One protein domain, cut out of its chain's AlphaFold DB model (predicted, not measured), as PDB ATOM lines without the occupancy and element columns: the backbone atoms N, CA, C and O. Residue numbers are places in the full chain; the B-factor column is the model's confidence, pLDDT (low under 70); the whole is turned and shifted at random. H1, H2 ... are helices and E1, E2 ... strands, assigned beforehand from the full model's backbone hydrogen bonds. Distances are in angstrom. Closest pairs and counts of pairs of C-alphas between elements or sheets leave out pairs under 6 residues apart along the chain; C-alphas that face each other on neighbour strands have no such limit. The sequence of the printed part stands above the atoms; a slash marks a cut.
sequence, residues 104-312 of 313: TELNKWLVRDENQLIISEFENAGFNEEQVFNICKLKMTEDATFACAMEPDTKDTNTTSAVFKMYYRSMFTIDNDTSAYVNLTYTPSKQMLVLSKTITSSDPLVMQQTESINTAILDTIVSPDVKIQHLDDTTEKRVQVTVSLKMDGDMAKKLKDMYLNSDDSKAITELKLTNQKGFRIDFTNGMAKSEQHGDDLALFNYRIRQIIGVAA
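What this domain is: This is residues 104 to 312 of the 313 residues of an uncharacterized protein of Vibrio inusitatus NBRC 102082 (UniProt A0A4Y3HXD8). A long, twisted sheet of six strands makes a wall, with H6 running along one face of it and H2 and H3 grouped over its E1 and E2 end. A small second sheet of four strands, E6, E5, E9 and E10, packs near the E7 and E8 end on the same side as H6; H5 bridges the two sheets, and H4 packs near the last residue of E4. The printed part has 209 residues, with six named helices and ten named strands in the order H1 H2 H3 E1 E2 E3 E4 H4 E5 E6 E7 E8 H5 E9 E10 H6. The sheets run E1 E2 E3 E4 E8 E7 and E6 E5 E9 E10, both antiparallel, and the class is mixed, helices and strands. The whole is compact, with a radius of gyration of the C-alphas of 17.5 A and a rounded outline of 52 by 39 by 36 A.

Where its parts are: Find C-alpha 104 at (-7.103, 38.562, -10.913), where H1 begins and runs to residue 110. H2 is residues 113 to 123, 15.3 A long, and H3 is residues 129 to 137. Next read E1, residues 144 to 153, 25.4 A, which bends by 56 degrees at residue 150, and E2, residues 156 to 168, 28.8 A, which bends by 99 degrees at residue 159. E3 begins at C-alpha 178, (-42.662, 16.888, 3.389), and runs 30.1 A to residue 187; E4, residues 192 to 201, runs 29.4 A. After H4, residues 204 to 211, come E5, 215 to 218, E6, 221 to 223, and E7, 226 to 230; E6 runs on into E7 at 42 degrees. E8 is residues 239 to 246, 23.1 A; H5 is 250 to 261, 15.9 A; E9 is 271 to 274 and E10 is 280 to 282. H6, residues 296 to 311, runs 22.5 A and ends at C-alpha 311, (-27.550, 47.234, 5.428).

How they stand to each other: Begin at the large sheet, where E1 to E4 form a meander, each strand the antiparallel neighbour of the one before. Look for N 147 and O 165 at 2.8 A between E1 and E2, N 166 and O 184 at 2.8 A between E2 and E3, and N 183 and O 196 at 2.9 A between E3 and E4. E8 follows beside E4, with N 195 and O 243 at 2.9 A, and the edge strand E7 beside E8, with N 227 and O 242 at 2.9 A. H2, H3, H4, H5 and H6 on one face of this sheet give two layers, helices over a sheet. H6 lies over E2 and E3 at a height over the sheet of 9.9 A, along the strands at 3 degrees to E2 on the local plane. H2 runs across the strands at a height of 8.5 A, on the same face as H6. H2 and H3 touch at a steep tilt of 62 degrees, with the C-alphas of Ile 119 and Glu 129 closest at 5.9 A. H1 is not on either sheet and only just touches H3, with 3 pairs of C-alphas within 8 A, Leu 106 and Phe 133 closest at 6.9 A. H5 touches H6 with residues 256 to 260 alone, about perpendicular at 73 degrees, the C-alphas of Tyr 259 and Arg 305 closest at 5.8 A. In the small sheet find N 218 and O 221 at 2.9 A, N 217 and O 272 at 2.8 A, and N 273 and O 281 at 2.9 A. The closest C-alphas of E5 and E7, Thr 215 and Val 226, are 5.8 A apart. In H1 to H5 every O i to N i+4 pair is within hydrogen-bond range; in H6, 11 of 12 are.

The domain as a whole: The C-alphas farthest apart, Thr 104 and Lys 277, are 54.9 A apart. The printed part has no cut. The link from E10 to H6, residues 283 to 295, is long. Mean pLDDT of the printed part is 80.2, with 41 residues under 70, among them 138 to 145, 152 to 161 and 289 to 295.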
ATOM      1  N   THR A 104      -6.963  38.687  -9.460       81.06
ATOM      2  CA  THR A 104      -7.103  38.562 -10.913       81.06
ATOM      3  C   THR A 104      -8.554  38.344 -11.344       81.06
ATOM      4  O   THR A 104      -8.978  38.880 -12.369       81.06
ATOM      5  N   GLU A 105      -9.335  37.560 -10.595       80.75
ATOM      6  CA  GLU A 105     -10.736  37.284 -10.941       80.75
ATOM      7  C   GLU A 105     -11.651  38.466 -10.653       80.75
ATOM      8  O   GLU A 105     -12.552  38.728 -11.449       80.75
ATOM      9  N   LEU A 106     -11.404  39.189  -9.556       82.56
ATOM     10  CA  LEU A 106     -12.123  40.426  -9.259       82.56
ATOM     11  C   LEU A 106     -11.939  41.413 -10.410       82.56
ATOM     12  O   LEU A 106     -12.914  41.795 -11.046       82.56
ATOM     13  N   ASN A 107     -10.691  41.710 -10.776       84.25
ATOM     14  CA  ASN A 107     -10.390  42.637 -11.865       84.25
ATOM     15  C   ASN A 107     -11.046  42.221 -13.196       84.25
ATOM     16  O   ASN A 107     -11.561  43.065 -13.923       84.25
ATOM     17  N   LYS A 108     -11.094  40.919 -13.511       86.25
ATOM     18  CA  LYS A 108     -11.789  40.399 -14.707       86.25
ATOM     19  C   LYS A 108     -13.315  40.499 -14.633       86.25
ATOM     20  O   LYS A 108     -13.970  40.525 -15.674       86.25
ATOM     21  N   TRP A 109     -13.895  40.486 -13.440       85.06
ATOM     22  CA  TRP A 109     -15.333  40.655 -13.247       85.06
ATOM     23  C   TRP A 109     -15.727  42.132 -13.340       85.06
ATOM     24  O   TRP A 109     -16.693  42.446 -14.033       85.06
ATOM     25  N   LEU A 110     -14.922  43.023 -12.753       84.62
ATOM     26  CA  LEU A 110     -15.117  44.476 -12.765       84.62
ATOM     27  C   LEU A 110     -15.092  45.098 -14.172       84.62
ATOM     28  O   LEU A 110     -15.663  46.159 -14.377       84.62
ATOM     29  N   VAL A 111     -14.454  44.471 -15.165       87.38
ATOM     30  CA  VAL A 111     -14.373  45.025 -16.535       87.38
ATOM     31  C   VAL A 111     -15.629  44.815 -17.385       87.38
ATOM     32  O   VAL A 111     -15.664  45.296 -18.513       87.38
ATOM     33  N   ARG A 112     -16.635  44.075 -16.903       84.69
ATOM     34  CA  ARG A 112     -17.884  43.869 -17.652       84.69
ATOM     35  C   ARG A 112     -18.908  44.935 -17.283       84.69
ATOM     36  O   ARG A 112     -19.189  45.106 -16.096       84.69
ATOM     37  N   ASP A 113     -19.493  45.590 -18.282       82.31
ATOM     38  CA  ASP A 113     -20.438  46.700 -18.100       82.31
ATOM     39  C   ASP A 113     -21.624  46.320 -17.198       82.31
ATOM     40  O   ASP A 113     -22.026  47.097 -16.332       82.31
ATOM     41  N   GLU A 114     -22.153  45.097 -17.332       76.56
ATOM     42  CA  GLU A 114     -23.262  44.626 -16.499       76.56
ATOM     43  C   GLU A 114     -22.893  44.528 -15.012       76.56
ATOM     44  O   GLU A 114     -23.724  44.800 -14.147       76.56
ATOM     45  N   ASN A 115     -21.641  44.185 -14.701       83.31
ATOM     46  CA  ASN A 115     -21.164  44.076 -13.327       83.31
ATOM     47  C   ASN A 115     -20.858  45.453 -12.743       83.31
ATOM     48  O   ASN A 115     -21.147  45.679 -11.574       83.31
ATOM     49  N   GLN A 116     -20.329  46.379 -13.549       82.38
ATOM     50  CA  GLN A 116     -20.111  47.766 -13.128       82.38
ATOM     51  C   GLN A 116     -21.418  48.427 -12.701       82.38
ATOM     52  O   GLN A 116     -21.471  49.043 -11.640       82.38
ATOM     53  N   LEU A 117     -22.491  48.230 -13.474       79.19
ATOM     54  CA  LEU A 117     -23.800  48.771 -13.123       79.19
ATOM     55  C   LEU A 117     -24.342  48.159 -11.819       79.19
ATOM     56  O   LEU A 117     -24.825  48.891 -10.960       79.19
ATOM     57  N   ILE A 118     -24.194  46.841 -11.627       80.00
ATOM     58  CA  ILE A 118     -24.543  46.176 -10.358       80.00
ATOM     59  C   ILE A 118     -23.760  46.795  -9.193       80.00
ATOM     60  O   ILE A 118     -24.355  47.126  -8.172       80.00
ATOM     61  N   ILE A 119     -22.446  46.973  -9.332       82.44
ATOM     62  CA  ILE A 119     -21.600  47.550  -8.279       82.44
ATOM     63  C   ILE A 119     -22.072  48.945  -7.906       82.44
ATOM     64  O   ILE A 119     -22.302  49.182  -6.729       82.44
ATOM     65  N   SER A 120     -22.265  49.836  -8.881       80.31
ATOM     66  CA  SER A 120     -22.683  51.214  -8.607       80.31
ATOM     67  C   SER A 120     -24.011  51.283  -7.848       80.31
ATOM     68  O   SER A 120     -24.169  52.091  -6.935       80.31
ATOM     69  N   GLU A 121     -24.966  50.411  -8.177       78.69
ATOM     70  CA  GLU A 121     -26.257  50.358  -7.482       78.69
ATOM     71  C   GLU A 121     -26.137  49.832  -6.043       78.69
ATOM     72  O   GLU A 121     -26.778  50.355  -5.130       78.69
ATOM     73  N   PHE A 122     -25.310  48.809  -5.813       80.75
ATOM     74  CA  PHE A 122     -25.064  48.287  -4.467       80.75
ATOM     75  C   PHE A 122     -24.154  49.209  -3.632       80.75
ATOM     76  O   PHE A 122     -24.315  49.270  -2.413       80.75
ATOM     77  N   GLU A 123     -23.256  49.975  -4.252       79.69
ATOM     78  CA  GLU A 123     -22.401  50.965  -3.583       79.69
ATOM     79  C   GLU A 123     -23.217  52.073  -2.924       79.69
ATOM     80  O   GLU A 123     -22.955  52.439  -1.777       79.69
ATOM     81  N   ASN A 124     -24.300  52.513  -3.570       75.31
ATOM     82  CA  ASN A 124     -25.256  53.448  -2.973       75.31
ATOM     83  C   ASN A 124     -25.896  52.917  -1.676       75.31
ATOM     84  O   ASN A 124     -26.359  53.702  -0.851       75.31
ATOM     85  N   ALA A 125     -25.927  51.595  -1.491       75.56
ATOM     86  CA  ALA A 125     -26.406  50.943  -0.276       75.56
ATOM     87  C   ALA A 125     -25.287  50.640   0.740       75.56
ATOM     88  O   ALA A 125     -25.539  49.944   1.720       75.56
ATOM     89  N   GLY A 126     -24.071  51.151   0.516       77.69
ATOM     90  CA  GLY A 126     -22.922  51.026   1.415       77.69
ATOM     91  C   GLY A 126     -21.976  49.863   1.105       77.69
ATOM     92  O   GLY A 126     -21.015  49.661   1.848       77.69
ATOM     93  N   PHE A 127     -22.218  49.084   0.042       82.69
ATOM     94  CA  PHE A 127     -21.355  47.950  -0.312       82.69
ATOM     95  C   PHE A 127     -20.133  48.416  -1.099       82.69
ATOM     96  O   PHE A 127     -20.257  49.135  -2.081       82.69
ATOM     97  N   ASN A 128     -18.941  47.945  -0.747       86.50
ATOM     98  CA  ASN A 128     -17.779  48.141  -1.613       86.50
ATOM     99  C   ASN A 128     -17.731  47.097  -2.746       86.50
ATOM    100  O   ASN A 128     -18.387  46.054  -2.688       86.50
ATOM    101  N   GLU A 129     -16.915  47.356  -3.771       84.81
ATOM    102  CA  GLU A 129     -16.797  46.497  -4.960       84.81
ATOM    103  C   GLU A 129     -16.459  45.038  -4.613       84.81
ATOM    104  O   GLU A 129     -16.991  44.104  -5.215       84.81
ATOM    105  N   GLU A 130     -15.597  44.830  -3.614       84.81
ATOM    106  CA  GLU A 130     -15.175  43.508  -3.156       84.81
ATOM    107  C   GLU A 130     -16.324  42.747  -2.484       84.81
ATOM    108  O   GLU A 130     -16.511  41.558  -2.738       84.81
ATOM    109  N   GLN A 131     -17.135  43.421  -1.667       82.50
ATOM    110  CA  GLN A 131     -18.316  42.846  -1.025       82.50
ATOM    111  C   GLN A 131     -19.376  42.474  -2.061       82.50
ATOM    112  O   GLN A 131     -19.898  41.359  -2.016       82.50
ATOM    113  N   VAL A 132     -19.651  43.361  -3.025       81.94
ATOM    114  CA  VAL A 132     -20.570  43.066  -4.135       81.94
ATOM    115  C   VAL A 132     -20.061  41.869  -4.927       81.94
ATOM    116  O   VAL A 132     -20.798  40.904  -5.135       81.94
ATOM    117  N   PHE A 133     -18.783  41.868  -5.301       81.44
ATOM    118  CA  PHE A 133     -18.169  40.739  -5.982       81.44
ATOM    119  C   PHE A 133     -18.279  39.459  -5.165       81.44
ATOM    120  O   PHE A 133     -18.693  38.442  -5.701       81.44
ATOM    121  N   ASN A 134     -17.978  39.479  -3.870       78.00
ATOM    122  CA  ASN A 134     -18.065  38.292  -3.032       78.00
ATOM    123  C   ASN A 134     -19.501  37.773  -2.942       78.00
ATOM    124  O   ASN A 134     -19.700  36.558  -2.978       78.00
ATOM    125  N   ILE A 135     -20.505  38.651  -2.888       78.19
ATOM    126  CA  ILE A 135     -21.936  38.313  -2.927       78.19
ATOM    127  C   ILE A 135     -22.346  37.724  -4.287       78.19
ATOM    128  O   ILE A 135     -23.056  36.718  -4.330       78.19
ATOM    129  N   CYS A 136     -21.847  38.275  -5.390       76.94
ATOM    130  CA  CYS A 136     -22.260  37.899  -6.744       76.94
ATOM    131  C   CYS A 136     -21.416  36.782  -7.383       76.94
ATOM    132  O   CYS A 136     -21.885  36.101  -8.294       76.94
ATOM    133  N   LYS A 137     -20.175  36.576  -6.930       70.31
ATOM    134  CA  LYS A 137     -19.218  35.626  -7.514       70.31
ATOM    135  C   LYS A 137     -19.487  34.189  -7.123       70.31
ATOM    136  O   LYS A 137     -19.191  33.321  -7.945       70.31
ATOM    137  N   LEU A 138     -19.953  33.905  -5.898       60.94
ATOM    138  CA  LEU A 138     -20.163  32.502  -5.520       60.94
ATOM    139  C   LEU A 138     -21.223  31.923  -6.451       60.94
ATOM    140  O   LEU A 138     -22.406  32.247  -6.366       60.94
ATOM    141  N   LYS A 139     -20.753  31.092  -7.375       53.19
ATOM    142  CA  LYS A 139     -21.573  30.329  -8.291       53.19
ATOM    143  C   LYS A 139     -21.892  28.993  -7.643       53.19
ATOM    144  O   LYS A 139     -21.016  28.374  -7.058       53.19
ATOM    145  N   MET A 140     -23.144  28.597  -7.845       51.91
ATOM    146  CA  MET A 140     -23.639  27.226  -7.952       51.91
ATOM    147  C   MET A 140     -22.949  26.197  -7.047       51.91
ATOM    148  O   MET A 140     -21.946  25.610  -7.445       51.91
ATOM    149  N   THR A 141     -23.548  25.889  -5.896       52.81
ATOM    150  CA  THR A 141     -23.476  24.491  -5.441       52.81
ATOM    151  C   THR A 141     -24.375  23.660  -6.371       52.81
ATOM    152  O   THR A 141     -25.169  24.232  -7.131       52.81
ATOM    153  N   GLU A 142     -24.253  22.328  -6.373       57.34
ATOM    154  CA  GLU A 142     -25.158  21.468  -7.162       57.34
ATOM    155  C   GLU A 142     -26.633  21.812  -6.881       57.34
ATOM    156  O   GLU A 142     -27.451  21.877  -7.800       57.34
ATOM    157  N   ASP A 143     -26.926  22.183  -5.631       58.97
ATOM    158  CA  ASP A 143     -28.276  22.402  -5.127       58.97
ATOM    159  C   ASP A 143     -28.672  23.865  -4.898       58.97
ATOM    160  O   ASP A 143     -29.846  24.132  -4.662       58.97
ATOM    161  N   ALA A 144     -27.765  24.841  -5.003       63.25
ATOM    162  CA  ALA A 144     -28.086  26.252  -4.779       63.25
ATOM    163  C   ALA A 144     -27.491  27.176  -5.842       63.25
ATOM    164  O   ALA A 144     -26.295  27.179  -6.113       63.25
ATOM    165  N   THR A 145     -28.332  28.038  -6.410       67.25
ATOM    166  CA  THR A 145     -27.930  29.155  -7.270       67.25
ATOM    167  C   THR A 145     -27.946  30.444  -6.479       67.25
ATOM    168  O   THR A 145     -28.973  30.821  -5.921       67.25
ATOM    169  N   PHE A 146     -26.852  31.184  -6.539       72.44
ATOM    170  CA  PHE A 146     -26.810  32.577  -6.123       72.44
ATOM    171  C   PHE A 146     -26.616  33.421  -7.375       72.44
ATOM    172  O   PHE A 146     -25.826  33.065  -8.253       72.44
ATOM    173  N   ALA A 147     -27.380  34.498  -7.485       72.12
ATOM    174  CA  ALA A 147     -27.349  35.386  -8.629       72.12
ATOM    175  C   ALA A 147     -27.536  36.833  -8.176       72.12
ATOM    176  O   ALA A 147     -28.343  37.134  -7.301       72.12
ATOM    177  N   CYS A 148     -26.816  37.734  -8.827       77.81
ATOM    178  CA  CYS A 148     -27.131  39.152  -8.818       77.81
ATOM    179  C   CYS A 148     -27.759  39.479 -10.169       77.81
ATOM    180  O   CYS A 148     -27.218  39.103 -11.209       77.81
ATOM    181  N   ALA A 149     -28.912  40.132 -10.145       76.12
ATOM    182  CA  ALA A 149     -29.629  40.558 -11.334       76.12
ATOM    183  C   ALA A 149     -29.966  42.044 -11.225       76.12
ATOM    184  O   ALA A 149     -30.029  42.600 -10.131       76.12
ATOM    185  N   MET A 150     -30.209  42.675 -12.366       75.06
ATOM    186  CA  MET A 150     -30.828  43.993 -12.428       75.06
ATOM    187  C   MET A 150     -32.239  43.811 -12.948       75.06
ATOM    188  O   MET A 150     -32.440  43.171 -13.979       75.06
ATOM    189  N   GLU A 151     -33.210  44.355 -12.230       72.50
ATOM    190  CA  GLU A 151     -34.616  44.256 -12.601       72.50
ATOM    191  C   GLU A 151     -35.228  45.654 -12.658       72.50
ATOM    192  O   GLU A 151     -34.899  46.489 -11.815       72.50
ATOM    193  N   PRO A 152     -36.117  45.950 -13.620       67.12
ATOM    194  CA  PRO A 152     -36.898  47.182 -13.591       67.12
ATOM    195  C   PRO A 152     -37.658  47.295 -12.264       67.12
ATOM    196  O   PRO A 152     -38.225  46.307 -11.785       67.12
ATOM    197  N   ASP A 153     -37.697  48.481 -11.658       64.69
ATOM    198  CA  ASP A 153     -38.524  48.694 -10.479       64.69
ATOM    199  C   ASP A 153     -39.993  48.520 -10.880       64.69
ATOM    200  O   ASP A 153     -40.533  49.222 -11.734       64.69
ATOM    201  N   THR A 154     -40.667  47.580 -10.221       62.09
ATOM    202  CA  THR A 154     -42.091  47.300 -10.414       62.09
ATOM    203  C   THR A 154     -43.002  48.496 -10.115       62.09
ATOM    204  O   THR A 154     -44.169  48.470 -10.500       62.09
ATOM    205  N   LYS A 155     -42.498  49.542  -9.443       62.38
ATOM    206  CA  LYS A 155     -43.210  50.806  -9.197       62.38
ATOM    207  C   LYS A 155     -42.823  51.937 -10.154       62.38
ATOM    208  O   LYS A 155     -43.626  52.850 -10.326       62.38
ATOM    209  N   ASP A 156     -41.641  51.881 -10.764       59.81
ATOM    210  CA  ASP A 156     -41.157  52.869 -11.733       59.81
ATOM    211  C   ASP A 156     -40.324  52.173 -12.815       59.81
ATOM    212  O   ASP A 156     -39.141  51.877 -12.638       59.81
ATOM    213  N   THR A 157     -40.948  51.948 -13.971       60.09
ATOM    214  CA  THR A 157     -40.349  51.245 -15.113       60.09
ATOM    215  C   THR A 157     -39.136  51.960 -15.715       60.09
ATOM    216  O   THR A 157     -38.471  51.384 -16.571       60.09
ATOM    217  N   ASN A 158     -38.858  53.208 -15.316       64.38
ATOM    218  CA  ASN A 158     -37.679  53.956 -15.757       64.38
ATOM    219  C   ASN A 158     -36.480  53.802 -14.817       64.38
ATOM    220  O   ASN A 158     -35.406  54.319 -15.121       64.38
ATOM    221  N   THR A 159     -36.654  53.116 -13.689       62.06
ATOM    222  CA  THR A 159     -35.575  52.832 -12.743       62.06
ATOM    223  C   THR A 159     -35.292  51.340 -12.735       62.06
ATOM    224  O   THR A 159     -36.203  50.519 -12.793       62.06
ATOM    225  N   THR A 160     -34.020  50.970 -12.698       67.81
ATOM    226  CA  THR A 160     -33.585  49.593 -12.467       67.81
ATOM    227  C   THR A 160     -33.158  49.472 -11.018       67.81
ATOM    228  O   THR A 160     -32.453  50.330 -10.507       67.81
ATOM    229  N   SER A 161     -33.585  48.416 -10.344       66.88
ATOM    230  CA  SER A 161     -33.074  48.046  -9.033       66.88
ATOM    231  C   SER A 161     -32.134  46.865  -9.190       66.88
ATOM    232  O   SER A 161     -32.475  45.862  -9.822       66.88
ATOM    233  N   ALA A 162     -30.956  46.962  -8.585       76.94
ATOM    234  CA  ALA A 162     -30.129  45.791  -8.391       76.94
ATOM    235  C   ALA A 162     -30.807  44.861  -7.373       76.94
ATOM    236  O   ALA A 162     -31.417  45.306  -6.397       76.94
ATOM    237  N   VAL A 163     -30.760  43.560  -7.630       80.31
ATOM    238  CA  VAL A 163     -31.427  42.551  -6.817       80.31
ATOM    239  C   VAL A 163     -30.471  41.391  -6.597       80.31
ATOM    240  O   VAL A 163     -30.024  40.738  -7.540       80.31
ATOM    241  N   PHE A 164     -30.177  41.112  -5.331       81.44
ATOM    242  CA  PHE A 164     -29.526  39.869  -4.948       81.44
ATOM    243  C   PHE A 164     -30.583  38.785  -4.793       81.44
ATOM    244  O   PHE A 164     -31.595  39.000  -4.129       81.44
ATOM    245  N   LYS A 165     -30.341  37.621  -5.390       78.56
ATOM    246  CA  LYS A 165     -31.253  36.483  -5.388       78.56
ATOM    247  C   LYS A 165     -30.504  35.212  -5.037       78.56
ATOM    248  O   LYS A 165     -29.440  34.916  -5.582       78.56
ATOM    249  N   MET A 166     -31.108  34.417  -4.174       72.06
ATOM    250  CA  MET A 166     -30.722  33.042  -3.934       72.06
ATOM    251  C   MET A 166     -31.894  32.132  -4.262       72.06
ATOM    252  O   MET A 166     -32.977  32.274  -3.705       72.06
ATOM    253  N   TYR A 167     -31.624  31.136  -5.094       66.56
ATOM    254  CA  TYR A 167     -32.561  30.097  -5.479       66.56
ATOM    255  C   TYR A 167     -31.968  28.738  -5.152       66.56
ATOM    256  O   TYR A 167     -30.949  28.353  -5.724       66.56
ATOM    257  N   TYR A 168     -32.613  27.978  -4.282       64.88
ATOM    258  CA  TYR A 168     -32.154  26.635  -3.964       64.88
ATOM    259  C   TYR A 168     -32.687  25.626  -5.002       64.88
ATOM    260  O   TYR A 168     -33.847  25.279  -4.972       64.88
ATOM    261  N   ARG A 169     -31.909  25.194  -5.998       60.38
ATOM    262  CA  ARG A 169     -32.399  24.459  -7.192       60.38
ATOM    263  C   ARG A 169     -33.240  23.214  -6.913       60.38
ATOM    264  O   ARG A 169     -34.109  22.901  -7.722       60.38
ATOM    265  N   SER A 170     -32.972  22.530  -5.810       68.75
ATOM    266  CA  SER A 170     -33.592  21.251  -5.466       68.75
ATOM    267  C   SER A 170     -34.486  21.414  -4.241       68.75
ATOM    268  O   SER A 170     -34.105  22.081  -3.288       68.75
ATOM    269  N   MET A 171     -35.660  20.783  -4.209       81.38
ATOM    270  CA  MET A 171     -36.396  20.656  -2.945       81.38
ATOM    271  C   MET A 171     -35.543  19.843  -1.959       81.38
ATOM    272  O   MET A 171     -35.044  18.776  -2.311       81.38
ATOM    273  N   PHE A 172     -35.364  20.338  -0.739       83.62
ATOM    274  CA  PHE A 172     -34.741  19.600   0.353       83.62
ATOM    275  C   PHE A 172     -35.811  18.915   1.208       83.62
ATOM    276  O   PHE A 172     -36.923  19.418   1.386       83.62
ATOM    277  N   THR A 173     -35.473  17.752   1.750       86.94
ATOM    278  CA  THR A 173     -36.370  16.959   2.590       86.94
ATOM    279  C   THR A 173     -36.465  17.567   3.991       86.94
ATOM    280  O   THR A 173     -35.444  17.852   4.615       86.94
ATOM    281  N   ILE A 174     -37.686  17.764   4.495       87.19
ATOM    282  CA  ILE A 174     -37.941  18.119   5.902       87.19
ATOM    283  C   ILE A 174     -38.177  16.845   6.719       87.19
ATOM    284  O   ILE A 174     -37.607  16.677   7.794       87.19
ATOM    285  N   ASP A 175     -39.011  15.955   6.188       88.50
ATOM    286  CA  ASP A 175     -39.345  14.644   6.736       88.50
ATOM    287  C   ASP A 175     -39.760  13.699   5.592       88.50
ATOM    288  O   ASP A 175     -39.627  14.045   4.420       88.50
ATOM    289  N   ASN A 176     -40.236  12.493   5.914       87.06
ATOM    290  CA  ASN A 176     -40.562  11.464   4.919       87.06
ATOM    291  C   ASN A 176     -41.609  11.898   3.882       87.06
ATOM    292  O   ASN A 176     -41.598  11.381   2.766       87.06
ATOM    293  N   ASP A 177     -42.500  12.814   4.254       90.62
ATOM    294  CA  ASP A 177     -43.681  13.179   3.474       90.62
ATOM    295  C   ASP A 177     -43.670  14.649   3.046       90.62
ATOM    296  O   ASP A 177     -44.486  15.056   2.220       90.62
ATOM    297  N   THR A 178     -42.736  15.442   3.577       90.19
ATOM    298  CA  THR A 178     -42.662  16.888   3.389       90.19
ATOM    299  C   THR A 178     -41.304  17.300   2.851       90.19
ATOM    300  O   THR A 178     -40.248  17.001   3.413       90.19
ATOM    301  N   SER A 179     -41.332  18.072   1.773       90.81
ATOM    302  CA  SER A 179     -40.152  18.716   1.209       90.81
ATOM    303  C   SER A 179     -40.367  20.217   1.121       90.81
ATOM    304  O   SER A 179     -41.497  20.709   1.051       90.81
ATOM    305  N   ALA A 180     -39.274  20.965   1.136       89.69
ATOM    306  CA  ALA A 180     -39.334  22.399   0.988       89.69
ATOM    307  C   ALA A 180     -38.185  22.961   0.172       89.69
ATOM    308  O   ALA A 180     -37.182  22.325  -0.122       89.69
ATOM    309  N   TYR A 181     -38.383  24.209  -0.194       86.50
ATOM    310  CA  TYR A 181     -37.484  25.017  -0.978       86.50
ATOM    311  C   TYR A 181     -37.471  26.402  -0.349       86.50
ATOM    312  O   TYR A 181     -38.528  26.902   0.041       86.50
ATOM    313  N   VAL A 182     -36.305  27.040  -0.270       87.06
ATOM    314  CA  VAL A 182     -36.213  28.439   0.161       87.06
ATOM    315  C   VAL A 182     -35.662  29.325  -0.941       87.06
ATOM    316  O   VAL A 182     -34.823  28.916  -1.747       87.06
ATOM    317  N   ASN A 183     -36.121  30.567  -0.933       86.94
ATOM    318  CA  ASN A 183     -35.587  31.641  -1.747       86.94
ATOM    319  C   ASN A 183     -35.391  32.876  -0.869       86.94
ATOM    320  O   ASN A 183     -36.163  33.154   0.052       86.94
ATOM    321  N   LEU A 184     -34.315  33.597  -1.154       88.06
ATOM    322  CA  LEU A 184     -34.009  34.875  -0.548       88.06
ATOM    323  C   LEU A 184     -33.784  35.893  -1.649       88.06
ATOM    324  O   LEU A 184     -33.023  35.667  -2.586       88.06
ATOM    325  N   THR A 185     -34.419  37.047  -1.504       88.25
ATOM    326  CA  THR A 185     -34.210  38.195  -2.376       88.25
ATOM    327  C   THR A 185     -33.900  39.424  -1.533       88.25
ATOM    328  O   THR A 185     -34.603  39.698  -0.566       88.25
ATOM    329  N   TYR A 186     -32.866  40.180  -1.891       87.12
ATOM    330  CA  TYR A 186     -32.575  41.476  -1.284       87.12
ATOM    331  C   TYR A 186     -32.524  42.564  -2.351       87.12
ATOM    332  O   TYR A 186     -31.814  42.439  -3.349       87.12
ATOM    333  N   THR A 187     -33.281  43.634  -2.123       86.12
ATOM    334  CA  THR A 187     -33.313  44.817  -2.986       86.12
ATOM    335  C   THR A 187     -32.741  46.008  -2.213       86.12
ATOM    336  O   THR A 187     -33.450  46.556  -1.362       86.12
ATOM    337  N   PRO A 188     -31.489  46.430  -2.486       80.94
ATOM    338  CA  PRO A 188     -30.817  47.486  -1.731       80.94
ATOM    339  C   PRO A 188     -31.540  48.834  -1.806       80.94
ATOM    340  O   PRO A 188     -31.782  49.454  -0.773       80.94
ATOM    341  N   SER A 189     -32.001  49.233  -2.997       77.56
ATOM    342  CA  SER A 189     -32.742  50.489  -3.222       77.56
ATOM    343  C   SER A 189     -34.019  50.606  -2.379       77.56
ATOM    344  O   SER A 189     -34.435  51.702  -2.008       77.56
ATOM    345  N   LYS A 190     -34.641  49.468  -2.044       80.94
ATOM    346  CA  LYS A 190     -35.855  49.379  -1.218       80.94
ATOM    347  C   LYS A 190     -35.560  49.013   0.236       80.94
ATOM    348  O   LYS A 190     -36.500  48.937   1.025       80.94
ATOM    349  N   GLN A 191     -34.294  48.736   0.562       83.81
ATOM    350  CA  GLN A 191     -33.845  48.181   1.839       83.81
ATOM    351  C   GLN A 191     -34.745  47.033   2.315       83.81
ATOM    352  O   GLN A 191     -35.205  47.002   3.458       83.81
ATOM    353  N   MET A 192     -35.050  46.108   1.405       88.06
ATOM    354  CA  MET A 192     -36.035  45.056   1.635       88.06
ATOM    355  C   MET A 192     -35.412  43.681   1.430       88.06
ATOM    356  O   MET A 192     -34.924  43.376   0.342       88.06
ATOM    357  N   LEU A 193     -35.462  42.859   2.476       88.88
ATOM    358  CA  LEU A 193     -35.114  41.445   2.468       88.88
ATOM    359  C   LEU A 193     -36.406  40.623   2.419       88.88
ATOM    360  O   LEU A 193     -37.235  40.693   3.322       88.88
ATOM    361  N   VAL A 194     -36.583  39.842   1.364       91.00
ATOM    362  CA  VAL A 194     -37.724  38.946   1.172       91.00
ATOM    363  C   VAL A 194     -37.238  37.514   1.313       91.00
ATOM    364  O   VAL A 194     -36.322  37.089   0.611       91.00
ATOM    365  N   LEU A 195     -37.865  36.773   2.216       91.69
ATOM    366  CA  LEU A 195     -37.581  35.372   2.489       91.69
ATOM    367  C   LEU A 195     -38.821  34.562   2.145       91.69
ATOM    368  O   LEU A 195     -39.899  34.860   2.658       91.69
ATOM    369  N   SER A 196     -38.695  33.540   1.307       92.94
ATOM    370  CA  SER A 196     -39.805  32.640   1.015       92.94
ATOM    371  C   SER A 196     -39.439  31.181   1.228       92.94
ATOM    372  O   SER A 196     -38.313  30.760   0.964       92.94
ATOM    373  N   LYS A 197     -40.407  30.414   1.732       92.56
ATOM    374  CA  LYS A 197     -40.345  28.964   1.892       92.56
ATOM    375  C   LYS A 197     -41.519  28.346   1.145       92.56
ATOM    376  O   LYS A 197     -42.670  28.574   1.505       92.56
ATOM    377  N   THR A 198     -41.229  27.585   0.100       92.75
ATOM    378  CA  THR A 198     -42.213  26.767  -0.610       92.75
ATOM    379  C   THR A 198     -42.219  25.381   0.006       92.75
ATOM    380  O   THR A 198     -41.163  24.770   0.121       92.75
ATOM    381  N   ILE A 199     -43.389  24.892   0.401       92.44
ATOM    382  CA  ILE A 199     -43.585  23.581   1.018       92.44
ATOM    383  C   ILE A 199     -44.464  22.739   0.099       92.44
ATOM    384  O   ILE A 199     -45.450  23.222  -0.465       92.44
ATOM    385  N   THR A 200     -44.095  21.471  -0.034       92.31
ATOM    386  CA  THR A 200     -44.920  20.426  -0.628       92.31
ATOM    387  C   THR A 200     -44.988  19.252   0.340       92.31
ATOM    388  O   THR A 200     -43.996  18.927   0.993       92.31
ATOM    389  N   SER A 201     -46.167  18.652   0.479       91.44
ATOM    390  CA  SER A 201     -46.375  17.510   1.361       91.44
ATOM    391  C   SER A 201     -47.453  16.590   0.806       91.44
ATOM    392  O   SER A 201     -48.448  17.056   0.236       91.44
ATOM    393  N   SER A 202     -47.257  15.284   0.983       90.75
ATOM    394  CA  SER A 202     -48.290  14.277   0.736       90.75
ATOM    395  C   SER A 202     -49.365  14.280   1.837       90.75
ATOM    396  O   SER A 202     -50.483  13.829   1.576       90.75
ATOM    397  N   ASP A 203     -49.068  14.828   3.026       91.50
ATOM    398  CA  ASP A 203     -50.002  14.946   4.149       91.50
ATOM    399  C   ASP A 203     -50.917  16.182   3.982       91.50
ATOM    400  O   ASP A 203     -50.464  17.333   4.091       91.50
ATOM    401  N   PRO A 204     -52.237  15.991   3.775       90.12
ATOM    402  CA  PRO A 204     -53.180  17.096   3.632       90.12
ATOM    403  C   PRO A 204     -53.261  18.004   4.865       90.12
ATOM    404  O   PRO A 204     -53.584  19.186   4.725       90.12
ATOM    405  N   LEU A 205     -52.990  17.479   6.066       91.19
ATOM    406  CA  LEU A 205     -53.021  18.259   7.299       91.19
ATOM    407  C   LEU A 205     -51.843  19.234   7.358       91.19
ATOM    408  O   LEU A 205     -52.051  20.403   7.687       91.19
ATOM    409  N   VAL A 206     -50.639  18.787   6.993       91.25
ATOM    410  CA  VAL A 206     -49.446  19.647   6.904       91.25
ATOM    411  C   VAL A 206     -49.675  20.761   5.885       91.25
ATOM    412  O   VAL A 206     -49.392  21.928   6.173       91.25
ATOM    413  N   MET A 207     -50.264  20.438   4.729       92.25
ATOM    414  CA  MET A 207     -50.608  21.440   3.715       92.25
ATOM    415  C   MET A 207     -51.619  22.463   4.248       92.25
ATOM    416  O   MET A 207     -51.348  23.661   4.206       92.25
ATOM    417  N   GLN A 208     -52.723  22.022   4.860       91.88
ATOM    418  CA  GLN A 208     -53.727  22.925   5.439       91.88
ATOM    419  C   GLN A 208     -53.151  23.812   6.560       91.88
ATOM    420  O   GLN A 208     -53.499  24.992   6.693       91.88
ATOM    421  N   GLN A 209     -52.284  23.252   7.406       93.88
ATOM    422  CA  GLN A 209     -51.618  23.996   8.474       93.88
ATOM    423  C   GLN A 209     -50.656  25.046   7.915       93.88
ATOM    424  O   GLN A 209     -50.611  26.156   8.459       93.88
ATOM    425  N   THR A 210     -49.965  24.717   6.821       92.69
ATOM    426  CA  THR A 210     -49.071  25.616   6.084       92.69
ATOM    427  C   THR A 210     -49.839  26.762   5.424       92.69
ATOM    428  O   THR A 210     -49.465  27.918   5.593       92.69
ATOM    429  N   GLU A 211     -50.961  26.474   4.758       92.81
ATOM    430  CA  GLU A 211     -51.861  27.482   4.166       92.81
ATOM    431  C   GLU A 211     -52.411  28.468   5.209       92.81
ATOM    432  O   GLU A 211     -52.766  29.601   4.891       92.81
ATOM    433  N   SER A 212     -52.469  28.041   6.473       93.88
ATOM    434  CA  SER A 212     -52.956  28.853   7.590       93.88
ATOM    435  C   SER A 212     -51.863  29.682   8.279       93.88
ATOM    436  O   SER A 212     -52.171  30.386   9.246       93.88
ATOM    437  N   ILE A 213     -50.595  29.584   7.859       95.44
ATOM    438  CA  ILE A 213     -49.504  30.388   8.427       95.44
ATOM    439  C   ILE A 213     -49.782  31.869   8.173       95.44
ATOM    440  O   ILE A 213     -50.058  32.292   7.055       95.44
ATOM    441  N   ASN A 214     -49.675  32.675   9.225       93.88
ATOM    442  CA  ASN A 214     -49.952  34.109   9.164       93.88
ATOM    443  C   ASN A 214     -49.012  34.956  10.026       93.88
ATOM    444  O   ASN A 214     -49.190  36.166  10.127       93.88
ATOM    445  N   THR A 215     -48.028  34.330  10.668       93.94
ATOM    446  CA  THR A 215     -47.053  35.028  11.504       93.94
ATOM    447  C   THR A 215     -45.662  34.460  11.289       93.94
ATOM    448  O   THR A 215     -45.479  33.250  11.140       93.94
ATOM    449  N   ALA A 216     -44.680  35.349  11.296       94.00
ATOM    450  CA  ALA A 216     -43.284  35.018  11.491       94.00
ATOM    451  C   ALA A 216     -42.891  35.452  12.906       94.00
ATOM    452  O   ALA A 216     -43.303  36.515  13.372       94.00
ATOM    453  N   ILE A 217     -42.114  34.632  13.603       92.94
ATOM    454  CA  ILE A 217     -41.630  34.909  14.953       92.94
ATOM    455  C   ILE A 217     -40.126  34.712  14.972       92.94
ATOM    456  O   ILE A 217     -39.626  33.677  14.536       92.94
ATOM    457  N   LEU A 218     -39.424  35.692  15.523       90.44
ATOM    458  CA  LEU A 218     -38.005  35.616  15.816       90.44
ATOM    459  C   LEU A 218     -37.793  36.065  17.258       90.44
ATOM    460  O   LEU A 218     -37.985  37.241  17.576       90.44
ATOM    461  N   ASP A 219     -37.403  35.130  18.124       86.75
ATOM    462  CA  ASP A 219     -37.327  35.356  19.572       86.75
ATOM    463  C   ASP A 219     -38.665  35.915  20.115       86.75
ATOM    464  O   ASP A 219     -39.699  35.253  19.992       86.75
ATOM    465  N   THR A 220     -38.681  37.137  20.659       86.88
ATOM    466  CA  THR A 220     -39.891  37.814  21.154       86.88
ATOM    467  C   THR A 220     -40.588  38.686  20.105       86.88
ATOM    468  O   THR A 220     -41.642  39.252  20.392       86.88
ATOM    469  N   ILE A 221     -40.006  38.854  18.912       90.19
ATOM    470  CA  ILE A 221     -40.535  39.733  17.864       90.19
ATOM    471  C   ILE A 221     -41.476  38.946  16.956       90.19
ATOM    472  O   ILE A 221     -41.100  37.920  16.390       90.19
ATOM    473  N   VAL A 222     -42.692  39.460  16.779       90.25
ATOM    474  CA  VAL A 222     -43.729  38.866  15.927       90.25
ATOM    475  C   VAL A 222     -43.998  39.790  14.745       90.25
ATOM    476  O   VAL A 222     -44.294  40.968  14.933       90.25
ATOM    477  N   SER A 223     -43.929  39.252  13.530       89.56
ATOM    478  CA  SER A 223     -44.341  39.935  12.305       89.56
ATOM    479  C   SER A 223     -45.583  39.252  11.728       89.56
ATOM    480  O   SER A 223     -45.507  38.076  11.366       89.56
ATOM    481  N   PRO A 224     -46.724  39.954  11.618       84.19
ATOM    482  CA  PRO A 224     -47.909  39.434  10.941       84.19
ATOM    483  C   PRO A 224     -47.830  39.580   9.411       84.19
ATOM    484  O   PRO A 224     -48.748  39.152   8.717       84.19
ATOM    485  N   ASP A 225     -46.779  40.210   8.871       86.25
ATOM    486  CA  ASP A 225     -46.620  40.436   7.428       86.25
ATOM    487  C   ASP A 225     -46.079  39.178   6.735       86.25
ATOM    488  O   ASP A 225     -44.927  39.103   6.295       86.25
ATOM    489  N   VAL A 226     -46.930  38.152   6.704       92.31
ATOM    490  CA  VAL A 226     -46.702  36.893   6.003       92.31
ATOM    491  C   VAL A 226     -47.722  36.756   4.885       92.31
ATOM    492  O   VAL A 226     -48.924  36.920   5.091       92.31
ATOM    493  N   LYS A 227     -47.239  36.434   3.688       94.38
ATOM    494  CA  LYS A 227     -48.070  36.185   2.511       94.38
ATOM    495  C   LYS A 227     -48.035  34.714   2.152       94.38
ATOM    496  O   LYS A 227     -46.965  34.114   2.120       94.38
ATOM    497  N   ILE A 228     -49.204  34.173   1.839       93.19
ATOM    498  CA  ILE A 228     -49.374  32.808   1.349       93.19
ATOM    499  C   ILE A 228     -49.738  32.869  -0.129       93.19
ATOM    500  O   ILE A 228     -50.600  33.655  -0.529       93.19
ATOM    501  N   GLN A 229     -49.084  32.040  -0.933       92.88
ATOM    502  CA  GLN A 229     -49.383  31.868  -2.346       92.88
ATOM    503  C   GLN A 229     -49.474  30.380  -2.679       92.88
ATOM    504  O   GLN A 229     -48.574  29.609  -2.345       92.88
ATOM    505  N   HIS A 230     -50.542  29.989  -3.371       90.38
ATOM    506  CA  HIS A 230     -50.656  28.664  -3.974       90.38
ATOM    507  C   HIS A 230     -49.947  28.683  -5.326       90.38
ATOM    508  O   HIS A 230     -50.189  29.565  -6.154       90.38
ATOM    509  N   LEU A 231     -49.023  27.747  -5.520       85.56
ATOM    510  CA  LEU A 231     -48.319  27.550  -6.780       85.56
ATOM    511  C   LEU A 231     -48.986  26.363  -7.482       85.56
ATOM    512  O   LEU A 231     -48.465  25.251  -7.476       85.56
ATOM    513  N   ASP A 232     -50.186  26.604  -8.013       67.50
ATOM    514  CA  ASP A 232     -51.081  25.576  -8.573       67.50
ATOM    515  C   ASP A 232     -50.696  25.123  -9.997       67.50
ATOM    516  O   ASP A 232     -51.391  24.315 -10.609       67.50
ATOM    517  N   ASP A 233     -49.568  25.603 -10.526       60.47
ATOM    518  CA  ASP A 233     -49.114  25.314 -11.893       60.47
ATOM    519  C   ASP A 233     -48.455  23.922 -12.042       60.47
ATOM    520  O   ASP A 233     -47.913  23.595 -13.100       60.47
ATOM    521  N   THR A 234     -48.484  23.080 -11.001       58.66
ATOM    522  CA  THR A 234     -47.889  21.732 -11.004       58.66
ATOM    523  C   THR A 234     -48.859  20.655 -10.514       58.66
ATOM    524  O   THR A 234     -49.766  20.921  -9.735       58.66
ATOM    525  N   THR A 235     -48.643  19.397 -10.922       63.62
ATOM    526  CA  THR A 235     -49.391  18.220 -10.420       63.62
ATOM    527  C   THR A 235     -49.261  18.012  -8.908       63.62
ATOM    528  O   THR A 235     -50.064  17.303  -8.306       63.62
ATOM    529  N   GLU A 236     -48.252  18.625  -8.294       70.75
ATOM    530  CA  GLU A 236     -48.007  18.632  -6.857       70.75
ATOM    531  C   GLU A 236     -48.547  19.922  -6.239       70.75
ATOM    532  O   GLU A 236     -48.247  21.017  -6.720       70.75
ATOM    533  N   LYS A 237     -49.294  19.807  -5.137       82.25
ATOM    534  CA  LYS A 237     -49.704  20.978  -4.355       82.25
ATOM    535  C   LYS A 237     -48.477  21.618  -3.714       82.25
ATOM    536  O   LYS A 237     -47.729  20.960  -2.983       82.25
ATOM    537  N   ARG A 238     -48.290  22.911  -3.973       89.69
ATOM    538  CA  ARG A 238     -47.174  23.706  -3.459       89.69
ATOM    539  C   ARG A 238     -47.702  24.989  -2.839       89.69
ATOM    540  O   ARG A 238     -48.427  25.746  -3.481       89.69
ATOM    541  N   VAL A 239     -47.308  25.239  -1.596       92.38
ATOM    542  CA  VAL A 239     -47.681  26.446  -0.852       92.38
ATOM    543  C   VAL A 239     -46.419  27.234  -0.560       92.38
ATOM    544  O   VAL A 239     -45.503  26.731   0.087       92.38
ATOM    545  N   GLN A 240     -46.358  28.470  -1.042       93.88
ATOM    546  CA  GLN A 240     -45.282  29.399  -0.739       93.88
ATOM    547  C   GLN A 240     -45.690  30.332   0.396       93.88
ATOM    548  O   GLN A 240     -46.700  31.028   0.318       93.88
ATOM    549  N   VAL A 241     -44.850  30.373   1.424       94.69
ATOM    550  CA  VAL A 241     -44.922  31.315   2.536       94.69
ATOM    551  C   VAL A 241     -43.839  32.366   2.344       94.69
ATOM    552  O   VAL A 241     -42.664  32.018   2.270       94.69
ATOM    553  N   THR A 242     -44.210  33.640   2.292       95.12
ATOM    554  CA  THR A 242     -43.292  34.757   2.043       95.12
ATOM    555  C   THR A 242     -43.330  35.755   3.193       95.12
ATOM    556  O   THR A 242     -44.394  36.250   3.558       95.12
ATOM    557  N   VAL A 243     -42.157  36.092   3.723       93.31
ATOM    558  CA  VAL A 243     -41.936  37.102   4.761       93.31
ATOM    559  C   VAL A 243     -41.153  38.258   4.147       93.31
ATOM    560  O   VAL A 243     -40.087  38.054   3.567       93.31
ATOM    561  N   SER A 244     -41.681  39.478   4.258       92.31
ATOM    562  CA  SER A 244     -41.003  40.695   3.791       92.31
ATOM    563  C   SER A 244     -40.481  41.490   4.982       92.31
ATOM    564  O   SER A 244     -41.243  41.897   5.853       92.31
ATOM    565  N   LEU A 245     -39.174  41.715   5.022       89.06
ATOM    566  CA  LEU A 245     -38.484  42.389   6.112       89.06
ATOM    567  C   LEU A 245     -37.867  43.679   5.583       89.06
ATOM    568  O   LEU A 245     -36.970  43.655   4.741       89.06
ATOM    569  N   LYS A 246     -38.338  44.822   6.077       88.50
ATOM    570  CA  LYS A 246     -37.606  46.076   5.882       88.50
ATOM    571  C   LYS A 246     -36.393  46.081   6.804       88.50
ATOM    572  O   LYS A 246     -36.543  45.746   7.978       88.50
ATOM    573  N   MET A 247     -35.225  46.470   6.299       85.69
ATOM    574  CA  MET A 247     -33.969  46.423   7.062       85.69
ATOM    575  C   MET A 247     -33.941  47.377   8.269       85.69
ATOM    576  O   MET A 247     -33.157  47.175   9.193       85.69
ATOM    577  N   ASP A 248     -34.839  48.361   8.310       83.50
ATOM    578  CA  ASP A 248     -35.065  49.272   9.435       83.50
ATOM    579  C   ASP A 248     -36.114  48.770  10.455       83.50
ATOM    580  O   ASP A 248     -36.280  49.372  11.524       83.50
ATOM    581  N   GLY A 249     -36.817  47.672  10.159       84.44
ATOM    582  CA  GLY A 249     -37.861  47.092  11.004       84.44
ATOM    583  C   GLY A 249     -37.321  46.243  12.158       84.44
ATOM    584  O   GLY A 249     -36.209  45.724  12.102       84.44
ATOM    585  N   ASP A 250     -38.129  46.050  13.205       88.62
ATOM    586  CA  ASP A 250     -37.705  45.377  14.446       88.62
ATOM    587  C   ASP A 250     -37.232  43.935  14.229       88.62
ATOM    588  O   ASP A 250     -36.234  43.510  14.806       88.62
ATOM    589  N   MET A 251     -37.904  43.182  13.352       88.00
ATOM    590  CA  MET A 251     -37.501  41.812  13.031       88.00
ATOM    591  C   MET A 251     -36.157  41.769  12.294       88.00
ATOM    592  O   MET A 251     -35.311  40.940  12.620       88.00
ATOM    593  N   ALA A 252     -35.928  42.680  11.343       85.19
ATOM    594  CA  ALA A 252     -34.653  42.768  10.637       85.19
ATOM    595  C   ALA A 252     -33.527  43.263  11.554       85.19
ATOM    596  O   ALA A 252     -32.428  42.720  11.500       85.19
ATOM    597  N   LYS A 253     -33.806  44.220  12.450       85.12
ATOM    598  CA  LYS A 253     -32.882  44.644  13.514       85.12
ATOM    599  C   LYS A 253     -32.515  43.486  14.435       85.12
ATOM    600  O   LYS A 253     -31.345  43.306  14.738       85.12
ATOM    601  N   LYS A 254     -33.484  42.654  14.821       88.19
ATOM    602  CA  LYS A 254     -33.221  41.476  15.652       88.19
ATOM    603  C   LYS A 254     -32.387  40.423  14.920       88.19
ATOM    604  O   LYS A 254     -31.428  39.928  15.504       88.19
ATOM    605  N   LEU A 255     -32.693  40.121  13.651       86.69
ATOM    606  CA  LEU A 255     -31.822  39.276  12.818       86.69
ATOM    607  C   LEU A 255     -30.417  39.873  12.757       86.69
ATOM    608  O   LEU A 255     -29.442  39.160  12.968       86.69
ATOM    609  N   LYS A 256     -30.311  41.184  12.528       82.62
ATOM    610  CA  LYS A 256     -29.040  41.904  12.492       82.62
ATOM    611  C   LYS A 256     -28.249  41.727  13.781       82.62
ATOM    612  O   LYS A 256     -27.087  41.341  13.718       82.62
ATOM    613  N   ASP A 257     -28.871  41.945  14.931       84.00
ATOM    614  CA  ASP A 257     -28.214  41.773  16.222       84.00
ATOM    615  C   ASP A 257     -27.724  40.335  16.418       84.00
ATOM    616  O   ASP A 257     -26.633  40.134  16.947       84.00
ATOM    617  N   MET A 258     -28.488  39.341  15.956       82.88
ATOM    618  CA  MET A 258     -28.073  37.939  16.003       82.88
ATOM    619  C   MET A 258     -26.878  37.663  15.077       82.88
ATOM    620  O   MET A 258     -25.900  37.077  15.521       82.88
ATOM    621  N   TYR A 259     -26.892  38.130  13.829       82.81
ATOM    622  CA  TYR A 259     -25.788  37.918  12.878       82.81
ATOM    623  C   TYR A 259     -24.518  38.728  13.173       82.81
ATOM    624  O   TYR A 259     -23.447  38.409  12.662       82.81
ATOM    625  N   LEU A 260     -24.623  39.822  13.927       77.75
ATOM    626  CA  LEU A 260     -23.469  40.657  14.269       77.75
ATOM    627  C   LEU A 260     -22.882  40.329  15.643       77.75
ATOM    628  O   LEU A 260     -21.684  40.524  15.837       77.75
ATOM    629  N   ASN A 261     -23.697  39.836  16.582       74.25
ATOM    630  CA  ASN A 261     -23.287  39.653  17.978       74.25
ATOM    631  C   ASN A 261     -23.394  38.209  18.496       74.25
ATOM    632  O   ASN A 261     -22.975  37.955  19.625       74.25
ATOM    633  N   SER A 262     -23.967  37.271  17.736       64.56
ATOM    634  CA  SER A 262     -24.090  35.866  18.143       64.56
ATOM    635  C   SER A 262     -23.413  34.922  17.152       64.56
ATOM    636  O   SER A 262     -23.040  35.322  16.056       64.56
ATOM    637  N   ASP A 263     -23.205  33.676  17.574       62.94
ATOM    638  CA  ASP A 263     -22.657  32.618  16.730       62.94
ATOM    639  C   ASP A 263     -23.591  32.406  15.522       62.94
ATOM    640  O   ASP A 263     -24.736  31.968  15.682       62.94
ATOM    641  N   ASP A 264     -23.119  32.783  14.326       59.84
ATOM    642  CA  ASP A 264     -23.872  32.862  13.058       59.84
ATOM    643  C   ASP A 264     -24.702  31.608  12.743       59.84
ATOM    644  O   ASP A 264     -25.679  31.668  11.994       59.84
ATOM    645  N   SER A 265     -24.316  30.471  13.325       59.66
ATOM    646  CA  SER A 265     -24.954  29.166  13.164       59.66
ATOM    647  C   SER A 265     -26.444  29.134  13.533       59.66
ATOM    648  O   SER A 265     -27.136  28.206  13.113       59.66
ATOM    649  N   LYS A 266     -26.967  30.125  14.275       64.94
ATOM    650  CA  LYS A 266     -28.356  30.104  14.780       64.94
ATOM    651  C   LYS A 266     -29.283  31.216  14.284       64.94
ATOM    652  O   LYS A 266     -30.475  31.182  14.566       64.94
ATOM    653  N   ALA A 267     -28.800  32.229  13.570       69.81
ATOM    654  CA  ALA A 267     -29.595  33.451  13.411       69.81
ATOM    655  C   ALA A 267     -30.888  33.264  12.583       69.81
ATOM    656  O   ALA A 267     -31.969  33.596  13.073       69.81
ATOM    657  N   ILE A 268     -30.827  32.683  11.375       78.94
ATOM    658  CA  ILE A 268     -32.048  32.400  10.590       78.94
ATOM    659  C   ILE A 268     -32.738  31.089  10.975       78.94
ATOM    660  O   ILE A 268     -33.906  30.898  10.642       78.94
ATOM    661  N   THR A 269     -32.070  30.212  11.731       79.25
ATOM    662  CA  THR A 269     -32.705  28.990  12.248       79.25
ATOM    663  C   THR A 269     -33.744  29.295  13.327       79.25
ATOM    664  O   THR A 269     -34.706  28.549  13.489       79.25
ATOM    665  N   GLU A 270     -33.618  30.432  14.017       84.88
ATOM    666  CA  GLU A 270     -34.599  30.891  15.003       84.88
ATOM    667  C   GLU A 270     -35.798  31.635  14.400       84.88
ATOM    668  O   GLU A 270     -36.739  31.967  15.129       84.88
ATOM    669  N   LEU A 271     -35.811  31.882  13.084       90.88
ATOM    670  CA  LEU A 271     -36.988  32.412  12.404       90.88
ATOM    671  C   LEU A 271     -38.015  31.294  12.224       90.88
ATOM    672  O   LEU A 271     -37.801  30.340  11.475       90.88
ATOM    673  N   LYS A 272     -39.164  31.433  12.881       93.56
ATOM    674  CA  LYS A 272     -40.257  30.461  12.841       93.56
ATOM    675  C   LYS A 272     -41.494  31.006  12.157       93.56
ATOM    676  O   LYS A 272     -41.925  32.120  12.429       93.56
ATOM    677  N   LEU A 273     -42.096  30.179  11.316       94.38
ATOM    678  CA  LEU A 273     -43.372  30.435  10.662       94.38
ATOM    679  C   LEU A 273     -44.478  29.732  11.449       94.38
ATOM    680  O   LEU A 273     -44.334  28.560  11.803       94.38
ATOM    681  N   THR A 274     -45.557  30.447  11.762       94.75
ATOM    682  CA  THR A 274     -46.592  29.963  12.685       94.75
ATOM    683  C   THR A 274     -48.000  30.345  12.249       94.75
ATOM    684  O   THR A 274     -48.221  31.363  11.582       94.75
ATOM    685  N   ASN A 275     -48.964  29.530  12.679       91.38
ATOM    686  CA  ASN A 275     -50.382  29.860  12.622       91.38
ATOM    687  C   ASN A 275     -50.992  30.011  14.027       91.38
ATOM    688  O   ASN A 275     -50.453  29.555  15.035       91.38
ATOM    689  N   GLN A 276     -52.189  30.597  14.089       81.62
ATOM    690  CA  GLN A 276     -52.929  30.819  15.343       81.62
ATOM    691  C   GLN A 276     -53.314  29.532  16.093       81.62
ATOM    692  O   GLN A 276     -53.719  29.596  17.251       81.62
ATOM    693  N   LYS A 277     -53.209  28.364  15.447       82.94
ATOM    694  CA  LYS A 277     -53.520  27.050  16.027       82.94
ATOM    695  C   LYS A 277     -52.287  26.366  16.632       82.94
ATOM    696  O   LYS A 277     -52.399  25.232  17.087       82.94
ATOM    697  N   GLY A 278     -51.130  27.033  16.643       82.31
ATOM    698  CA  GLY A 278     -49.900  26.535  17.262       82.31
ATOM    699  C   GLY A 278     -49.035  25.647  16.367       82.31
ATOM    700  O   GLY A 278     -48.038  25.114  16.849       82.31
ATOM    701  N   PHE A 279     -49.367  25.496  15.078       89.00
ATOM    702  CA  PHE A 279     -48.434  24.893  14.122       89.00
ATOM    703  C   PHE A 279     -47.214  25.799  13.965       89.00
ATOM    704  O   PHE A 279     -47.355  27.022  13.872       89.00
ATOM    705  N   ARG A 280     -46.031  25.189  13.909       91.56
ATOM    706  CA  ARG A 280     -44.756  25.890  13.807       91.56
ATOM    707  C   ARG A 280     -43.817  25.124  12.891       91.56
ATOM    708  O   ARG A 280     -43.641  23.923  13.068       91.56
ATOM    709  N   ILE A 281     -43.167  25.840  11.984       90.62
ATOM    710  CA  ILE A 281     -42.062  25.315  11.188       90.62
ATOM    711  C   ILE A 281     -40.912  26.320  11.173       90.62
ATOM    712  O   ILE A 281     -41.116  27.510  10.922       90.62
ATOM    713  N   ASP A 282     -39.699  25.847  11.452       90.38
ATOM    714  CA  ASP A 282     -38.506  26.685  11.349       90.38
ATOM    715  C   ASP A 282     -38.224  26.980   9.869       90.38
ATOM    716  O   ASP A 282     -38.327  26.101   8.995       90.38
ATOM    717  N   PHE A 283     -37.866  28.228   9.567       89.81
ATOM    718  CA  PHE A 283     -37.657  28.680   8.194       89.81
ATOM    719  C   PHE A 283     -36.586  27.838   7.488       89.81
ATOM    720  O   PHE A 283     -36.763  27.428   6.342       89.81
ATOM    721  N   THR A 284     -35.532  27.462   8.205       85.75
ATOM    722  CA  THR A 284     -34.428  26.650   7.682       85.75
ATOM    723  C   THR A 284     -34.562  25.152   7.936       85.75
ATOM    724  O   THR A 284     -33.625  24.410   7.642       85.75
ATOM    725  N   ASN A 285     -35.679  24.678   8.503       87.06
ATOM    726  CA  ASN A 285     -35.859  23.245   8.740       87.06
ATOM    727  C   ASN A 285     -35.687  22.473   7.423       87.06
ATOM    728  O   ASN A 285     -36.334  22.863   6.447       87.06
ATOM    729  N   GLY A 286     -34.839  21.440   7.412       80.25
ATOM    730  CA  GLY A 286     -34.474  20.643   6.232       80.25
ATOM    731  C   GLY A 286     -33.287  21.162   5.399       80.25
ATOM    732  O   GLY A 286     -32.856  20.473   4.484       80.25
ATOM    733  N   MET A 287     -32.726  22.345   5.699       79.81
ATOM    734  CA  MET A 287     -31.615  22.921   4.914       79.81
ATOM    735  C   MET A 287     -30.221  22.389   5.279       79.81
ATOM    736  O   MET A 287     -29.285  22.569   4.506       79.81
ATOM    737  N   ALA A 288     -30.050  21.784   6.454       73.88
ATOM    738  CA  ALA A 288     -28.759  21.233   6.856       73.88
ATOM    739  C   ALA A 288     -28.474  19.938   6.072       73.88
ATOM    740  O   ALA A 288     -29.259  18.991   6.141       73.88
ATOM    741  N   LYS A 289     -27.351  19.885   5.347       63.88
ATOM    742  CA  LYS A 289     -26.858  18.676   4.660       63.88
ATOM    743  C   LYS A 289     -25.619  18.112   5.354       63.88
ATOM    744  O   LYS A 289     -24.950  18.804   6.115       63.88
ATOM    745  N   SER A 290     -25.350  16.825   5.118       47.47
ATOM    746  CA  SER A 290     -24.202  16.120   5.704       47.47
ATOM    747  C   SER A 290     -22.869  16.749   5.266       47.47
ATOM    748  O   SER A 290     -22.771  17.341   4.189       47.47
ATOM    749  N   GLU A 291     -21.830  16.570   6.088       45.59
ATOM    750  CA  GLU A 291     -20.480  17.141   5.935       45.59
ATOM    751  C   GLU A 291     -19.810  16.893   4.560       45.59
ATOM    752  O   GLU A 291     -18.830  17.557   4.232       45.59
ATOM    753  N   GLN A 292     -20.329  15.975   3.732       39.44
ATOM    754  CA  GLN A 292     -19.778  15.639   2.410       39.44
ATOM    755  C   GLN A 292     -20.106  16.636   1.285       39.44
ATOM    756  O   GLN A 292     -19.332  16.713   0.332       39.44
ATOM    757  N   HIS A 293     -21.212  17.385   1.366       47.22
ATOM    758  CA  HIS A 293     -21.706  18.222   0.252       47.22
ATOM    759  C   HIS A 293     -21.755  19.726   0.566       47.22
ATOM    760  O   HIS A 293     -22.182  20.523  -0.268       47.22
ATOM    761  N   GLY A 294     -21.236  20.119   1.731       55.34
ATOM    762  CA  GLY A 294     -21.258  21.496   2.210       55.34
ATOM    763  C   GLY A 294     -22.551  21.824   2.953       55.34
ATOM    764  O   GLY A 294     -23.637  21.359   2.617       55.34
ATOM    765  N   ASP A 295     -22.415  22.623   4.006       69.06
ATOM    766  CA  ASP A 295     -23.539  23.077   4.812       69.06
ATOM    767  C   ASP A 295     -24.236  24.256   4.102       69.06
ATOM    768  O   ASP A 295     -23.814  25.412   4.198       69.06
ATOM    769  N   ASP A 296     -25.289  23.962   3.333       73.12
ATOM    770  CA  ASP A 296     -26.095  24.975   2.641       73.12
ATOM    771  C   ASP A 296     -26.751  25.971   3.602       73.12
ATOM    772  O   ASP A 296     -26.956  27.135   3.248       73.12
ATOM    773  N   LEU A 297     -27.033  25.546   4.837       78.69
ATOM    774  CA  LEU A 297     -27.473  26.439   5.898       78.69
ATOM    775  C   LEU A 297     -26.338  27.392   6.306       78.69
ATOM    776  O   LEU A 297     -26.588  28.589   6.456       78.69
ATOM    777  N   ALA A 298     -25.095  26.920   6.426       75.88
ATOM    778  CA  ALA A 298     -23.950  27.798   6.679       75.88
ATOM    779  C   ALA A 298     -23.735  28.807   5.539       75.88
ATOM    780  O   ALA A 298     -23.524  29.993   5.800       75.88
ATOM    781  N   LEU A 299     -23.845  28.376   4.278       74.81
ATOM    782  CA  LEU A 299     -23.726  29.278   3.129       74.81
ATOM    783  C   LEU A 299     -24.872  30.302   3.091       74.81
ATOM    784  O   LEU A 299     -24.633  31.488   2.850       74.81
ATOM    785  N   PHE A 300     -26.101  29.872   3.381       79.19
ATOM    786  CA  PHE A 300     -27.264  30.750   3.500       79.19
ATOM    787  C   PHE A 300     -27.074  31.811   4.589       79.19
ATOM    788  O   PHE A 300     -27.220  33.008   4.326       79.19
ATOM    789  N   ASN A 301     -26.668  31.383   5.788       80.31
ATOM    790  CA  ASN A 301     -26.353  32.258   6.914       80.31
ATOM    791  C   ASN A 301     -25.233  33.247   6.575       80.31
ATOM    792  O   ASN A 301     -25.369  34.441   6.835       80.31
ATOM    793  N   TYR A 302     -24.159  32.778   5.934       78.62
ATOM    794  CA  TYR A 302     -23.059  33.632   5.496       78.62
ATOM    795  C   TYR A 302     -23.539  34.744   4.553       78.62
ATOM    796  O   TYR A 302     -23.131  35.897   4.694       78.62
ATOM    797  N   ARG A 303     -24.443  34.446   3.610       78.75
ATOM    798  CA  ARG A 303     -24.993  35.457   2.691       78.75
ATOM    799  C   ARG A 303     -25.866  36.483   3.384       78.75
ATOM    800  O   ARG A 303     -25.697  37.676   3.138       78.75
ATOM    801  N   ILE A 304     -26.759  36.028   4.255       82.50
ATOM    802  CA  ILE A 304     -27.585  36.932   5.052       82.50
ATOM    803  C   ILE A 304     -26.686  37.849   5.886       82.50
ATOM    804  O   ILE A 304     -26.910  39.057   5.891       82.50
ATOM    805  N   ARG A 305     -25.615  37.320   6.492       81.38
ATOM    806  CA  ARG A 305     -24.630  38.116   7.232       81.38
ATOM    807  C   ARG A 305     -23.966  39.189   6.373       81.38
ATOM    808  O   ARG A 305     -23.872  40.324   6.822       81.38
ATOM    809  N   GLN A 306     -23.532  38.870   5.151       79.50
ATOM    810  CA  GLN A 306     -22.922  39.859   4.246       79.50
ATOM    811  C   GLN A 306     -23.896  40.994   3.899       79.50
ATOM    812  O   GLN A 306     -23.513  42.160   3.910       79.50
ATOM    813  N   ILE A 307     -25.167  40.666   3.645       81.00
ATOM    814  CA  ILE A 307     -26.214  41.660   3.367       81.00
ATOM    815  C   ILE A 307     -26.476  42.527   4.603       81.00
ATOM    816  O   ILE A 307     -26.483  43.753   4.524       81.00
ATOM    817  N   ILE A 308     -26.675  41.885   5.754       80.00
ATOM    818  CA  ILE A 308     -26.972  42.539   7.026       80.00
ATOM    819  C   ILE A 308     -25.818  43.417   7.491       80.00
ATOM    820  O   ILE A 308     -26.071  44.502   7.998       80.00
ATOM    821  N   GLY A 309     -24.570  42.973   7.328       74.56
ATOM    822  CA  GLY A 309     -23.386  43.699   7.780       74.56
ATOM    823  C   GLY A 309     -23.231  45.075   7.138       74.56
ATOM    824  O   GLY A 309     -22.624  45.950   7.746       74.56
ATOM    825  N   VAL A 310     -23.825  45.278   5.960       70.56
ATOM    826  CA  VAL A 310     -23.769  46.541   5.216       70.56
ATOM    827  C   VAL A 310     -25.099  47.293   5.255       70.56
ATOM    828  O   VAL A 310     -25.108  48.488   5.502       70.56
ATOM    829  N   ALA A 311     -26.244  46.607   5.173       67.81
ATOM    830  CA  ALA A 311     -27.550  47.234   5.428       67.81
ATOM    831  C   ALA A 311     -27.691  47.785   6.870       67.81
ATOM    832  O   ALA A 311     -28.691  48.408   7.221       67.81
ATOM    833  N   ALA A 312     -26.708  47.491   7.723       51.12
ATOM    834  CA  ALA A 312     -26.583  47.900   9.104       51.12
ATOM    835  C   ALA A 312     -25.966  49.285   9.346       51.12
ATOM    836  O   ALA A 312     -26.040  49.724  10.502       51.12
TER     837      ALA A 312